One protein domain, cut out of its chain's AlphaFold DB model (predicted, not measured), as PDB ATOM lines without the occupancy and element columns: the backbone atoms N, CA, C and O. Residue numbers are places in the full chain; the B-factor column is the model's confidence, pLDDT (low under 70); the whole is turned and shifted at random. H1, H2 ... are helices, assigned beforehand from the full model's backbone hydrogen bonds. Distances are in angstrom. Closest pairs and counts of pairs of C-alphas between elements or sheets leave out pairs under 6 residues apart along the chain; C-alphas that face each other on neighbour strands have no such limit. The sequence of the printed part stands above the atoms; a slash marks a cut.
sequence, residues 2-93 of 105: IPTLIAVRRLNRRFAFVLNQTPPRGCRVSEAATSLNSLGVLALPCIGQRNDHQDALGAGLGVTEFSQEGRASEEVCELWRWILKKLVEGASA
ATOM      1  N   ILE A   2     -23.954  45.205  -9.659       81.75
ATOM      2  CA  ILE A   2     -25.268  44.755  -9.150       81.75
ATOM      3  C   ILE A   2     -26.452  45.650  -9.592       81.75
ATOM      4  O   ILE A   2     -27.440  45.089 -10.064       81.75
ATOM      5  N   PRO A   3     -26.375  46.999  -9.548       90.06
ATOM      6  CA  PRO A   3     -27.497  47.844  -9.977       90.06
ATOM      7  C   PRO A   3     -27.873  47.652 -11.453       90.06
ATOM      8  O   PRO A   3     -29.052  47.537 -11.779       90.06
ATOM      9  N   THR A   4     -26.877  47.536 -12.336       91.81
ATOM     10  CA  THR A   4     -27.080  47.271 -13.768       91.81
ATOM     11  C   THR A   4     -27.755  45.922 -13.986       91.81
ATOM     12  O   THR A   4     -28.698  45.824 -14.765       91.81
ATOM     13  N   LEU A   5     -27.322  44.888 -13.262       91.44
ATOM     14  CA  LEU A   5     -27.907  43.555 -13.384       91.44
ATOM     15  C   LEU A   5     -29.362  43.524 -12.902       91.44
ATOM     16  O   LEU A   5     -30.202  42.904 -13.549       91.44
ATOM     17  N   ILE A   6     -29.676  44.223 -11.806       93.31
ATOM     18  CA  ILE A   6     -31.057  44.378 -11.327       93.31
ATOM     19  C   ILE A   6     -31.902  45.096 -12.385       93.31
ATOM     20  O   ILE A   6     -32.990  44.625 -12.711       93.31
ATOM     21  N   ALA A   7     -31.404  46.203 -12.941       94.19
ATOM     22  CA  ALA A   7     -32.117  46.972 -13.954       94.19
ATOM     23  C   ALA A   7     -32.404  46.137 -15.213       94.19
ATOM     24  O   ALA A   7     -33.547  46.075 -15.654       94.19
ATOM     25  N   VAL A   8     -31.401  45.433 -15.744       93.25
ATOM     26  CA  VAL A   8     -31.561  44.597 -16.943       93.25
ATOM     27  C   VAL A   8     -32.489  43.407 -16.679       93.25
ATOM     28  O   VAL A   8     -33.349  43.116 -17.506       93.25
ATOM     29  N   ARG A   9     -32.397  42.753 -15.511       92.69
ATOM     30  CA  ARG A   9     -33.304  41.648 -15.149       92.69
ATOM     31  C   ARG A   9     -34.764  42.096 -15.047       92.69
ATOM     32  O   ARG A   9     -35.647  41.346 -15.451       92.69
ATOM     33  N   ARG A  10     -35.032  43.323 -14.581       95.69
ATOM     34  CA  ARG A  10     -36.394  43.894 -14.528       95.69
ATOM     35  C   ARG A  10     -37.032  44.086 -15.902       95.69
ATOM     36  O   ARG A  10     -38.253  44.074 -15.989       95.69
ATOM     37  N   LEU A  11     -36.237  44.230 -16.965       94.50
ATOM     38  CA  LEU A  11     -36.766  44.322 -18.330       94.50
ATOM     39  C   LEU A  11     -37.379  42.999 -18.810       94.50
ATOM     40  O   LEU A  11     -38.084  42.996 -19.816       94.50
ATOM     41  N   ASN A  12     -37.101  41.883 -18.123       91.19
ATOM     42  CA  ASN A  12     -37.534  40.538 -18.502       91.19
ATOM     43  C   ASN A  12     -37.208  40.202 -19.972       91.19
ATOM     44  O   ASN A  12     -37.997  39.599 -20.700       91.19
ATOM     45  N   ARG A  13     -36.036  40.651 -20.437       90.25
ATOM     46  CA  ARG A  13     -35.510  40.377 -21.779       90.25
ATOM     47  C   ARG A  13     -34.214  39.586 -21.679       90.25
ATOM     48  O   ARG A  13     -33.478  39.682 -20.698       90.25
ATOM     49  N   ARG A  14     -33.931  38.814 -22.728       91.69
ATOM     50  CA  ARG A  14     -32.671  38.079 -22.874       91.69
ATOM     51  C   ARG A  14     -31.519  39.078 -22.997       91.69
ATOM     52  O   ARG A  14     -31.622  40.037 -23.757       91.69
ATOM     53  N   PHE A  15     -30.438  38.838 -22.268       93.88
ATOM     54  CA  PHE A  15     -29.218  39.640 -22.314       93.88
ATOM     55  C   PHE A  15     -27.990  38.734 -22.198       93.88
ATOM     56  O   PHE A  15     -28.097  37.581 -21.773       93.88
ATOM     57  N   ALA A  16     -26.831  39.268 -22.565       95.25
ATOM     58  CA  ALA A  16     -25.543  38.610 -22.411       95.25
ATOM     59  C   ALA A  16     -24.472  39.628 -22.009       95.25
ATOM     60  O   ALA A  16     -24.618  40.828 -22.243       95.25
ATOM     61  N   PHE A  17     -23.396  39.138 -21.408       95.94
ATOM     62  CA  PHE A  17     -22.201  39.911 -21.115       95.94
ATOM     63  C   PHE A  17     -21.211  39.817 -22.274       95.94
ATOM     64  O   PHE A  17     -21.096  38.772 -22.911       95.94
ATOM     65  N   VAL A  18     -20.458  40.889 -22.505       96.12
ATOM     66  CA  VAL A  18     -19.312  40.911 -23.419       96.12
ATOM     67  C   VAL A  18     -18.119  41.422 -22.627       96.12
ATOM     68  O   VAL A  18     -18.196  42.483 -22.005       96.12
ATOM     69  N   LEU A  19     -17.021  40.673 -22.647       95.50
ATOM     70  CA  LEU A  19     -15.743  41.178 -22.168       95.50
ATOM     71  C   LEU A  19     -15.097  41.967 -23.298       95.50
ATOM     72  O   LEU A  19     -14.690  41.399 -24.309       95.50
ATOM     73  N   ASN A  20     -15.049  43.282 -23.122       95.19
ATOM     74  CA  ASN A  20     -14.392  44.201 -24.034       95.19
ATOM     75  C   ASN A  20     -13.142  44.773 -23.376       95.19
ATOM     76  O   ASN A  20     -13.070  44.856 -22.149       95.19
ATOM     77  N   GLN A  21     -12.190  45.205 -24.197       93.94
ATOM     78  CA  GLN A  21     -10.952  45.802 -23.730       93.94
ATOM     79  C   GLN A  21     -10.185  44.870 -22.778       93.94
ATOM     80  O   GLN A  21      -9.621  45.301 -21.772       93.94
ATOM     81  N   THR A  22     -10.118  43.579 -23.110       94.69
ATOM     82  CA  THR A  22      -9.377  42.626 -22.285       94.69
ATOM     83  C   THR A  22      -7.870  42.786 -22.492       94.69
ATOM     84  O   THR A  22      -7.404  42.692 -23.633       94.69
ATOM     85  N   PRO A  23      -7.075  42.999 -21.426       91.50
ATOM     86  CA  PRO A  23      -5.625  43.041 -21.554       91.50
ATOM     87  C   PRO A  23      -5.096  41.680 -22.041       91.50
ATOM     88  O   PRO A  23      -5.638  40.642 -21.659       91.50
ATOM     89  N   PRO A  24      -4.013  41.646 -22.839       82.12
ATOM     90  CA  PRO A  24      -3.494  40.410 -23.435       82.12
ATOM     91  C   PRO A  24      -2.897  39.431 -22.412       82.12
ATOM     92  O   PRO A  24      -2.632  38.277 -22.740       82.12
ATOM     93  N   ARG A  25      -2.634  39.885 -21.180       80.31
ATOM     94  CA  ARG A  25      -2.065  39.080 -20.094       80.31
ATOM     95  C   ARG A  25      -2.755  39.403 -18.771       80.31
ATOM     96  O   ARG A  25      -3.154  40.542 -18.538       80.31
ATOM     97  N   GLY A  26      -2.802  38.412 -17.883       77.44
ATOM     98  CA  GLY A  26      -3.235  38.563 -16.491       77.44
ATOM     99  C   GLY A  26      -4.455  37.717 -16.123       77.44
ATOM    100  O   GLY A  26      -5.275  37.372 -16.969       77.44
ATOM    101  N   CYS A  27      -4.587  37.406 -14.830       80.25
ATOM    102  CA  CYS A  27      -5.683  36.592 -14.292       80.25
ATOM    103  C   CYS A  27      -7.054  37.282 -14.367       80.25
ATOM    104  O   CYS A  27      -8.077  36.606 -14.432       80.25
ATOM    105  N   ARG A  28      -7.077  38.621 -14.433       82.44
ATOM    106  CA  ARG A  28      -8.302  39.435 -14.375       82.44
ATOM    107  C   ARG A  28      -9.335  39.073 -15.439       82.44
ATOM    108  O   ARG A  28     -10.525  39.130 -15.160       82.44
ATOM    109  N   VAL A  29      -8.898  38.699 -16.645       88.69
ATOM    110  CA  VAL A  29      -9.818  38.289 -17.722       88.69
ATOM    111  C   VAL A  29     -10.515  36.982 -17.353       88.69
ATOM    112  O   VAL A  29     -11.731  36.885 -17.484       88.69
ATOM    113  N   SER A  30      -9.759  36.013 -16.830       89.31
ATOM    114  CA  SER A  30     -10.292  34.723 -16.383       89.31
ATOM    115  C   SER A  30     -11.238  34.893 -15.192       89.31
ATOM    116  O   SER A  30     -12.370  34.425 -15.236       89.31
ATOM    117  N   GLU A  31     -10.838  35.654 -14.170       90.81
ATOM    118  CA  GLU A  31     -11.669  35.924 -12.986       90.81
ATOM    119  C   GLU A  31     -12.979  36.640 -13.346       90.81
ATOM    120  O   GLU A  31     -14.053  36.274 -12.853       90.81
ATOM    121  N   ALA A  32     -12.913  37.637 -14.236       90.81
ATOM    122  CA  ALA A  32     -14.094  38.333 -14.734       90.81
ATOM    123  C   ALA A  32     -14.986  37.399 -15.561       90.81
ATOM    124  O   ALA A  32     -16.202  37.404 -15.373       90.81
ATOM    125  N   ALA A  33     -14.402  36.564 -16.426       92.12
ATOM    126  CA  ALA A  33     -15.141  35.582 -17.211       92.12
ATOM    127  C   ALA A  33     -15.872  34.580 -16.307       92.12
ATOM    128  O   ALA A  33     -17.079  34.402 -16.453       92.12
ATOM    129  N   THR A  34     -15.182  33.994 -15.323       92.75
ATOM    130  CA  THR A  34     -15.780  33.084 -14.337       92.75
ATOM    131  C   THR A  34     -16.931  33.753 -13.589       92.75
ATOM    132  O   THR A  34     -18.019  33.186 -13.491       92.75
ATOM    133  N   SER A  35     -16.719  34.976 -13.098       91.94
ATOM    134  CA  SER A  35     -17.718  35.699 -12.305       91.94
ATOM    135  C   SER A  35     -18.946  36.107 -13.120       91.94
ATOM    136  O   SER A  35     -20.062  36.040 -12.622       91.94
ATOM    137  N   LEU A  36     -18.775  36.539 -14.371       92.94
ATOM    138  CA  LEU A  36     -19.902  36.941 -15.216       92.94
ATOM    139  C   LEU A  36     -20.669  35.733 -15.752       92.94
ATOM    140  O   LEU A  36     -21.898  35.772 -15.809       92.94
ATOM    141  N   ASN A  37     -19.966  34.647 -16.080       92.69
ATOM    142  CA  ASN A  37     -20.587  33.416 -16.560       92.69
ATOM    143  C   ASN A  37     -21.444  32.729 -15.480       92.69
ATOM    144  O   ASN A  37     -22.420  32.061 -15.805       92.69
ATOM    145  N   SER A  38     -21.139  32.922 -14.189       92.44
ATOM    146  CA  SER A  38     -22.008  32.441 -13.101       92.44
ATOM    147  C   SER A  38     -23.280  33.284 -12.917       92.44
ATOM    148  O   SER A  38     -24.253  32.821 -12.326       92.44
ATOM    149  N   LEU A  39     -23.299  34.518 -13.435       91.56
ATOM    150  CA  LEU A  39     -24.419  35.457 -13.303       91.56
ATOM    151  C   LEU A  39     -25.357  35.474 -14.519       91.56
ATOM    152  O   LEU A  39     -26.474  36.002 -14.412       91.56
ATOM    153  N   GLY A  40     -24.915  34.936 -15.658       91.31
ATOM    154  CA  GLY A  40     -25.675  34.886 -16.903       91.31
ATOM    155  C   GLY A  40     -24.838  34.434 -18.101       91.31
ATOM    156  O   GLY A  40     -23.748  33.895 -17.959       91.31
ATOM    157  N   VAL A  41     -25.364  34.664 -19.306       94.75
ATOM    158  CA  VAL A  41     -24.704  34.257 -20.553       94.75
ATOM    159  C   VAL A  41     -23.527  35.185 -20.844       94.75
ATOM    160  O   VAL A  41     -23.716  36.394 -20.958       94.75
ATOM    161  N   LEU A  42     -22.331  34.626 -21.012       95.75
ATOM    162  CA  LEU A  42     -21.140  35.350 -21.457       95.75
ATOM    163  C   LEU A  42     -20.853  35.049 -22.937       95.75
ATOM    164  O   LEU A  42     -20.821  33.888 -23.345       95.75
ATOM    165  N   ALA A  43     -20.645  36.094 -23.736       95.12
ATOM    166  CA  ALA A  43     -20.215  35.963 -25.119       95.12
ATOM    167  C   ALA A  43     -18.739  35.555 -25.204       95.12
ATOM    168  O   ALA A  43     -17.899  36.044 -24.447       95.12
ATOM    169  N   LEU A  44     -18.442  34.677 -26.161       86.88
ATOM    170  CA  LEU A  44     -17.090  34.300 -26.559       86.88
ATOM    171  C   LEU A  44     -17.000  34.470 -28.085       86.88
ATOM    172  O   LEU A  44     -17.904  33.987 -28.774       86.88
ATOM    173  N   PRO A  45     -15.963  35.142 -28.616       89.69
ATOM    174  CA  PRO A  45     -14.708  35.528 -27.956       89.69
ATOM    175  C   PRO A  45     -14.792  36.799 -27.086       89.69
ATOM    176  O   PRO A  45     -15.752  37.565 -27.153       89.69
ATOM    177  N   CYS A  46     -13.753  37.016 -26.271       93.62
ATOM    178  CA  CYS A  46     -13.486  38.313 -25.636       93.62
ATOM    179  C   CYS A  46     -12.844  39.267 -26.655       93.62
ATOM    180  O   CYS A  46     -12.068  38.815 -27.495       93.62
ATOM    181  N   ILE A  47     -13.105  40.570 -26.542       96.44
ATOM    182  CA  ILE A  47     -12.491  41.592 -27.401       96.44
ATOM    183  C   ILE A  47     -11.253  42.169 -26.712       96.44
ATOM    184  O   ILE A  47     -11.345  42.757 -25.627       96.44
ATOM    185  N   GLY A  48     -10.089  42.001 -27.344       95.38
ATOM    186  CA  GLY A  48      -8.802  42.426 -26.803       95.38
ATOM    187  C   GLY A  48      -8.598  43.944 -26.771       95.38
ATOM    188  O   GLY A  48      -9.163  44.700 -27.557       95.38
ATOM    189  N   GLN A  49      -7.715  44.414 -25.889       95.06
ATOM    190  CA  GLN A  49      -7.087  45.728 -26.052       95.06
ATOM    191  C   GLN A  49      -6.071  45.668 -27.186       95.06
ATOM    192  O   GLN A  49      -4.989  45.104 -27.028       95.06
ATOM    193  N   ARG A  50      -6.446  46.237 -28.331       94.38
ATOM    194  CA  ARG A  50      -5.646  46.269 -29.557       94.38
ATOM    195  C   ARG A  50      -5.584  47.695 -30.087       94.38
ATOM    196  O   ARG A  50      -6.596  48.395 -30.057       94.38
ATOM    197  N   ASN A  51      -4.412  48.096 -30.572       95.62
ATOM    198  CA  ASN A  51      -4.198  49.435 -31.124       95.62
ATOM    199  C   ASN A  51      -5.060  49.679 -32.367       95.62
ATOM    200  O   ASN A  51      -5.568  50.782 -32.506       95.62
ATOM    201  N   ASP A  52      -5.363  48.635 -33.148       96.69
ATOM    202  CA  ASP A  52      -6.249  48.694 -34.318       96.69
ATOM    203  C   ASP A  52      -7.583  49.398 -34.012       96.69
ATOM    204  O   ASP A  52      -8.116  50.106 -34.858       96.69
ATOM    205  N   HIS A  53      -8.128  49.247 -32.796       97.12
ATOM    206  CA  HIS A  53      -9.350  49.950 -32.392       97.12
ATOM    207  C   HIS A  53      -9.143  51.460 -32.207       97.12
ATOM    208  O   HIS A  53     -10.048  52.234 -32.509       97.12
ATOM    209  N   GLN A  54      -7.988  51.881 -31.682       97.19
ATOM    210  CA  GLN A  54      -7.642  53.296 -31.508       97.19
ATOM    211  C   GLN A  54      -7.282  53.940 -32.849       97.19
ATOM    212  O   GLN A  54      -7.722  55.053 -33.126       97.19
ATOM    213  N   ASP A  55      -6.552  53.219 -33.697       97.50
ATOM    214  CA  ASP A  55      -6.166  53.692 -35.025       97.50
ATOM    215  C   ASP A  55      -7.396  53.826 -35.937       97.50
ATOM    216  O   ASP A  55      -7.586  54.863 -36.573       97.50
ATOM    217  N   ALA A  56      -8.298  52.834 -35.916       98.00
ATOM    218  CA  ALA A  56      -9.574  52.902 -36.626       98.00
ATOM    219  C   ALA A  56     -10.430  54.084 -36.147       98.00
ATOM    220  O   ALA A  56     -10.953  54.836 -36.968       98.00
ATOM    221  N   LEU A  57     -10.508  54.303 -34.827       97.50
ATOM    222  CA  LEU A  57     -11.204  55.459 -34.258       97.50
ATOM    223  C   LEU A  57     -10.601  56.781 -34.755       97.50
ATOM    224  O   LEU A  57     -11.347  57.681 -35.135       97.50
ATOM    225  N   GLY A  58      -9.268  56.890 -34.789       97.88
ATOM    226  CA  GLY A  58      -8.558  58.064 -35.301       97.88
ATOM    227  C   GLY A  58      -8.780  58.310 -36.798       97.88
ATOM    228  O   GLY A  58      -8.831  59.460 -37.228       97.88
ATOM    229  N   ALA A  59      -8.968  57.244 -37.579       97.81
ATOM    230  CA  ALA A  59      -9.302  57.310 -39.000       97.81
ATOM    231  C   ALA A  59     -10.804  57.532 -39.277       97.81
ATOM    232  O   ALA A  59     -11.183  57.734 -40.429       97.81
ATOM    233  N   GLY A  60     -11.664  57.490 -38.252       97.94
ATOM    234  CA  GLY A  60     -13.119  57.573 -38.412       97.94
ATOM    235  C   GLY A  60     -13.746  56.319 -39.035       97.94
ATOM    236  O   GLY A  60     -14.782  56.418 -39.685       97.94
ATOM    237  N   LEU A  61     -13.115  55.158 -38.853       98.38
ATOM    238  CA  LEU A  61     -13.512  53.877 -39.434       98.38
ATOM    239  C   LEU A  61     -13.870  52.852 -38.351       98.38
ATOM    240  O   LEU A  61     -13.400  52.915 -37.212       98.38
ATOM    241  N   GLY A  62     -14.670  51.853 -38.715       96.94
ATOM    242  CA  GLY A  62     -14.787  50.623 -37.941       96.94
ATOM    243  C   GLY A  62     -13.498  49.802 -38.024       96.94
ATOM    244  O   GLY A  62     -12.800  49.818 -39.035       96.94
ATOM    245  N   VAL A  63     -13.178  49.024 -36.984       97.69
ATOM    246  CA  VAL A  63     -11.948  48.204 -36.987       97.69
ATOM    247  C   VAL A  63     -11.910  47.217 -38.160       97.69
ATOM    248  O   VAL A  63     -10.866  47.040 -38.782       97.69
ATOM    249  N   THR A  64     -13.079  46.683 -38.533       98.00
ATOM    250  CA  THR A  64     -13.277  45.796 -39.686       98.00
ATOM    251  C   THR A  64     -13.086  46.491 -41.030       98.00
ATOM    252  O   THR A  64     -12.896  45.809 -42.025       98.00
ATOM    253  N   GLU A  65     -13.147  47.821 -41.086       97.94
ATOM    254  CA  GLU A  65     -12.902  48.616 -42.296       97.94
ATOM    255  C   GLU A  65     -11.441  49.072 -42.359       97.94
ATOM    256  O   GLU A  65     -10.841  49.071 -43.430       97.94
ATOM    257  N   PHE A  66     -10.864  49.416 -41.202       97.88
ATOM    258  CA  PHE A  66      -9.490  49.892 -41.065       97.88
ATOM    259  C   PHE A  66      -8.448  48.781 -41.252       97.88
ATOM    260  O   PHE A  66      -7.479  48.957 -41.984       97.88
ATOM    261  N   SER A  67      -8.641  47.626 -40.607       96.12
ATOM    262  CA  SER A  67      -7.693  46.507 -40.636       96.12
ATOM    263  C   SER A  67      -8.436  45.189 -40.833       96.12
ATOM    264  O   SER A  67      -8.595  44.407 -39.896       96.12
ATOM    265  N   GLN A  68      -8.912  44.945 -42.054       95.00
ATOM    266  CA  GLN A  68      -9.785  43.811 -42.404       95.00
ATOM    267  C   GLN A  68      -9.230  42.444 -41.977       95.00
ATOM    268  O   GLN A  68      -9.965  41.630 -41.424       95.00
ATOM    269  N   GLU A  69      -7.930  42.220 -42.171       95.31
ATOM    270  CA  GLU A  69      -7.231  40.972 -41.814       95.31
ATOM    271  C   GLU A  69      -6.612  41.020 -40.404       95.31
ATOM    272  O   GLU A  69      -5.894  40.119 -39.979       95.31
ATOM    273  N   GLY A  70      -6.869  42.101 -39.663       95.94
ATOM    274  CA  GLY A  70      -6.352  42.295 -38.318       95.94
ATOM    275  C   GLY A  70      -7.075  41.430 -37.298       95.94
ATOM    276  O   GLY A  70      -8.281  41.185 -37.377       95.94
ATOM    277  N   ARG A  71      -6.350  41.043 -36.249       96.25
ATOM    278  CA  ARG A  71      -6.905  40.208 -35.182       96.25
ATOM    279  C   ARG A  71      -8.084  40.870 -34.455       96.25
ATOM    280  O   ARG A  71      -8.988  40.173 -34.006       96.25
ATOM    281  N   ALA A  72      -8.099  42.199 -34.352       96.44
ATOM    282  CA  ALA A  72      -9.233  42.932 -33.789       96.44
ATOM    283  C   ALA A  72     -10.510  42.771 -34.635       96.44
ATOM    284  O   ALA A  72     -11.605  42.604 -34.098       96.44
ATOM    285  N   SER A  73     -10.365  42.769 -35.958       97.75
ATOM    286  CA  SER A  73     -11.463  42.556 -36.902       97.75
ATOM    287  C   SER A  73     -11.982  41.130 -36.854       97.75
ATOM    288  O   SER A  73     -13.195  40.925 -36.845       97.75
ATOM    289  N   GLU A  74     -11.085  40.145 -36.751       97.69
ATOM    290  CA  GLU A  74     -11.467  38.747 -36.533       97.69
ATOM    291  C   GLU A  74     -12.322  38.594 -35.269       97.69
ATOM    292  O   GLU A  74     -13.411  38.024 -35.335       97.69
ATOM    293  N   GLU A  75     -11.877  39.159 -34.141       97.44
ATOM    294  CA  GLU A  75     -12.584  39.098 -32.855       97.44
ATOM    295  C   GLU A  75     -13.982  39.741 -32.930       97.44
ATOM    296  O   GLU A  75     -14.959  39.163 -32.445       97.44
ATOM    297  N   VAL A  76     -14.114  40.900 -33.588       97.50
ATOM    298  CA  VAL A  76     -15.417  41.563 -33.801       97.50
ATOM    299  C   VAL A  76     -16.331  40.728 -34.702       97.50
ATOM    300  O   VAL A  76     -17.512  40.556 -34.392       97.50
ATOM    301  N   CYS A  77     -15.800  40.163 -35.788       97.50
ATOM    302  CA  CYS A  77     -16.552  39.282 -36.683       97.50
ATOM    303  C   CYS A  77     -17.028  38.009 -35.970       97.50
ATOM    304  O   CYS A  77     -18.165  37.573 -36.159       97.50
ATOM    305  N   GLU A  78     -16.188  37.402 -35.136       97.88
ATOM    306  CA  GLU A  78     -16.551  36.242 -34.323       97.88
ATOM    307  C   GLU A  78     -17.629  36.576 -33.284       97.88
ATOM    308  O   GLU A  78     -18.610  35.832 -33.169       97.88
ATOM    309  N   LEU A  79     -17.519  37.718 -32.595       97.56
ATOM    310  CA  LEU A  79     -18.559  38.190 -31.680       97.56
ATOM    311  C   LEU A  79     -19.889  38.411 -32.415       97.56
ATOM    312  O   LEU A  79     -20.943  38.005 -31.923       97.56
ATOM    313  N   TRP A  80     -19.857  38.992 -33.617       96.88
ATOM    314  CA  TRP A  80     -21.058  39.160 -34.432       96.88
ATOM    315  C   TRP A  80     -21.703  37.822 -34.806       96.88
ATOM    316  O   TRP A  80     -22.912  37.652 -34.634       96.88
ATOM    317  N   ARG A  81     -20.913  36.832 -35.244       97.38
ATOM    318  CA  ARG A  81     -21.422  35.477 -35.531       97.38
ATOM    319  C   ARG A  81     -22.071  34.847 -34.298       97.38
ATOM    320  O   ARG A  81     -23.121  34.212 -34.418       97.38
ATOM    321  N   TRP A  82     -21.489  35.044 -33.114       96.81
ATOM    322  CA  TRP A  82     -22.068  34.574 -31.855       96.81
ATOM    323  C   TRP A  82     -23.423  35.237 -31.563       96.81
ATOM    324  O   TRP A  82     -24.393  34.542 -31.248       96.81
ATOM    325  N   ILE A  83     -23.517  36.562 -31.729       95.69
ATOM    326  CA  ILE A  83     -24.768  37.316 -31.548       95.69
ATOM    327  C   ILE A  83     -25.832  36.811 -32.523       95.69
ATOM    328  O   ILE A  83     -26.945  36.491 -32.102       95.69
ATOM    329  N   LEU A  84     -25.484  36.678 -33.805       95.94
ATOM    330  CA  LEU A  84     -26.401  36.211 -34.839       95.94
ATOM    331  C   LEU A  84     -26.960  34.826 -34.500       95.94
ATOM    332  O   LEU A  84     -28.173  34.625 -34.543       95.94
ATOM    333  N   LYS A  85     -26.100  33.897 -34.063       94.69
ATOM    334  CA  LYS A  85     -26.523  32.569 -33.603       94.69
ATOM    335  C   LYS A  85     -27.540  32.661 -32.458       94.69
ATOM    336  O   LYS A  85     -28.565  31.989 -32.506       94.69
ATOM    337  N   LYS A  86     -27.314  33.528 -31.464       93.00
ATOM    338  CA  LYS A  86     -28.234  33.714 -30.323       93.00
ATOM    339  C   LYS A  86     -29.555  34.383 -30.691       93.00
ATOM    340  O   LYS A  86     -30.583  34.107 -30.062       93.00
ATOM    341  N   LEU A  87     -29.546  35.258 -31.690       91.19
ATOM    342  CA  LEU A  87     -30.764  35.860 -32.223       91.19
ATOM    343  C   LEU A  87     -31.598  34.825 -32.979       91.19
ATOM    344  O   LEU A  87     -32.792  34.728 -32.712       91.19
ATOM    345  N   VAL A  88     -30.968  34.008 -33.829       92.81
ATOM    346  CA  VAL A  88     -31.639  32.933 -34.579       92.81
ATOM    347  C   VAL A  88     -32.189  31.856 -33.639       92.81
ATOM    348  O   VAL A  88     -33.377  31.564 -33.697       92.81
ATOM    349  N   GLU A  89     -31.379  31.338 -32.704       88.19
ATOM    350  CA  GLU A  89     -31.840  30.409 -31.648       88.19
ATOM    351  C   GLU A  89     -33.010  31.000 -30.846       88.19
ATOM    352  O   GLU A  89     -33.930  30.307 -30.422       88.19
ATOM    353  N   GLY A  90     -32.968  32.313 -30.646       76.38
ATOM    354  CA  GLY A  90     -33.969  33.071 -29.924       76.38
ATOM    355  C   GLY A  90     -35.297  33.274 -30.624       76.38
ATOM    356  O   GLY A  90     -36.325  33.342 -29.954       76.38
ATOM    357  N   ALA A  91     -35.259  33.444 -31.942       67.31
ATOM    358  CA  ALA A  91     -36.443  33.619 -32.768       67.31
ATOM    359  C   ALA A  91     -37.298  32.346 -32.756       67.31
ATOM    360  O   ALA A  91     -38.518  32.434 -32.668       67.31
ATOM    361  N   SER A  92     -36.656  31.176 -32.726       58.16
ATOM    362  CA  SER A  92     -37.329  29.874 -32.656       58.16
ATOM    363  C   SER A  92     -38.004  29.579 -31.309       58.16
ATOM    364  O   SER A  92     -38.795  28.648 -31.227       58.16
ATOM    365  N   ALA A  93     -37.697  30.342 -30.253       58.28
ATOM    366  CA  ALA A  93     -38.226  30.140 -28.900       58.28
ATOM    367  C   ALA A  93     -39.288  31.183 -28.488       58.28
ATOM    368  O   ALA A  93     -39.731  31.186 -27.338       58.28
TER     369      ALA A  93
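This is residues 2 to 93 of the 105 residues of the protein "ParA family protein" of Bradyrhizobium elkanii (UniProt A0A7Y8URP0). Two long links without named elements, residues 11 to 27 and 38 to 50, run through the middle of a loose, only just flat body, with H2 along one side and the long helix H5 along the other. At the end where H5 begins, H3 and the short H4 make a small helical corner; at the opposite end residues 6 to 13 stick out, of which 6 to 10 belong to H1. The printed part has 92 residues with five named helices, H1 to H5 in order, and no named strand; the class is all helix. It is only just loose, close to compact, with a radius of gyration of the C-alphas of 15.1 A and spans of 39 by 34 by 19 A.

H1 is residues 2 to 10, 12.4 A long, beginning at C-alpha 2 (-25.268, 44.755, -9.150). H2 is residues 28 to 37, 13.9 A. H3 is residues 51 to 59, 12.3 A, from C-alpha 51 (-4.198, 49.435, -31.124). H4 is residues 63 to 66, 5.1 A. H5 is residues 71 to 91, 30.4 A, ending at C-alpha 91 (-36.443, 33.619, -32.768).

H1 and H2 are apart from each other and from H3, H4 and H5. H3 and H4 touch, closest at the C-alphas of Ala 56 and Val 63, 5.3 A. H4 touches H5 at residues 72 to 77 alone, closest at the C-alphas of Thr 64 and Ser 73, 4.6 A. H3 and H5 are close but not clearly touching, closest at the C-alphas of Asp 52 and Ala 72, 6.5 A, and about perpendicular at 89 degrees. In H1, H2, H3 and H5 every O i to N i+4 pair is within hydrogen-bond range; H4 is too short for one.

The C-alphas farthest apart, of Gly 58 and Ala 93, are 41.2 A apart. The printed part has no cut. The links H1 to H2 and H2 to H3 are long. Residues 91 to 93 have pLDDT under 70.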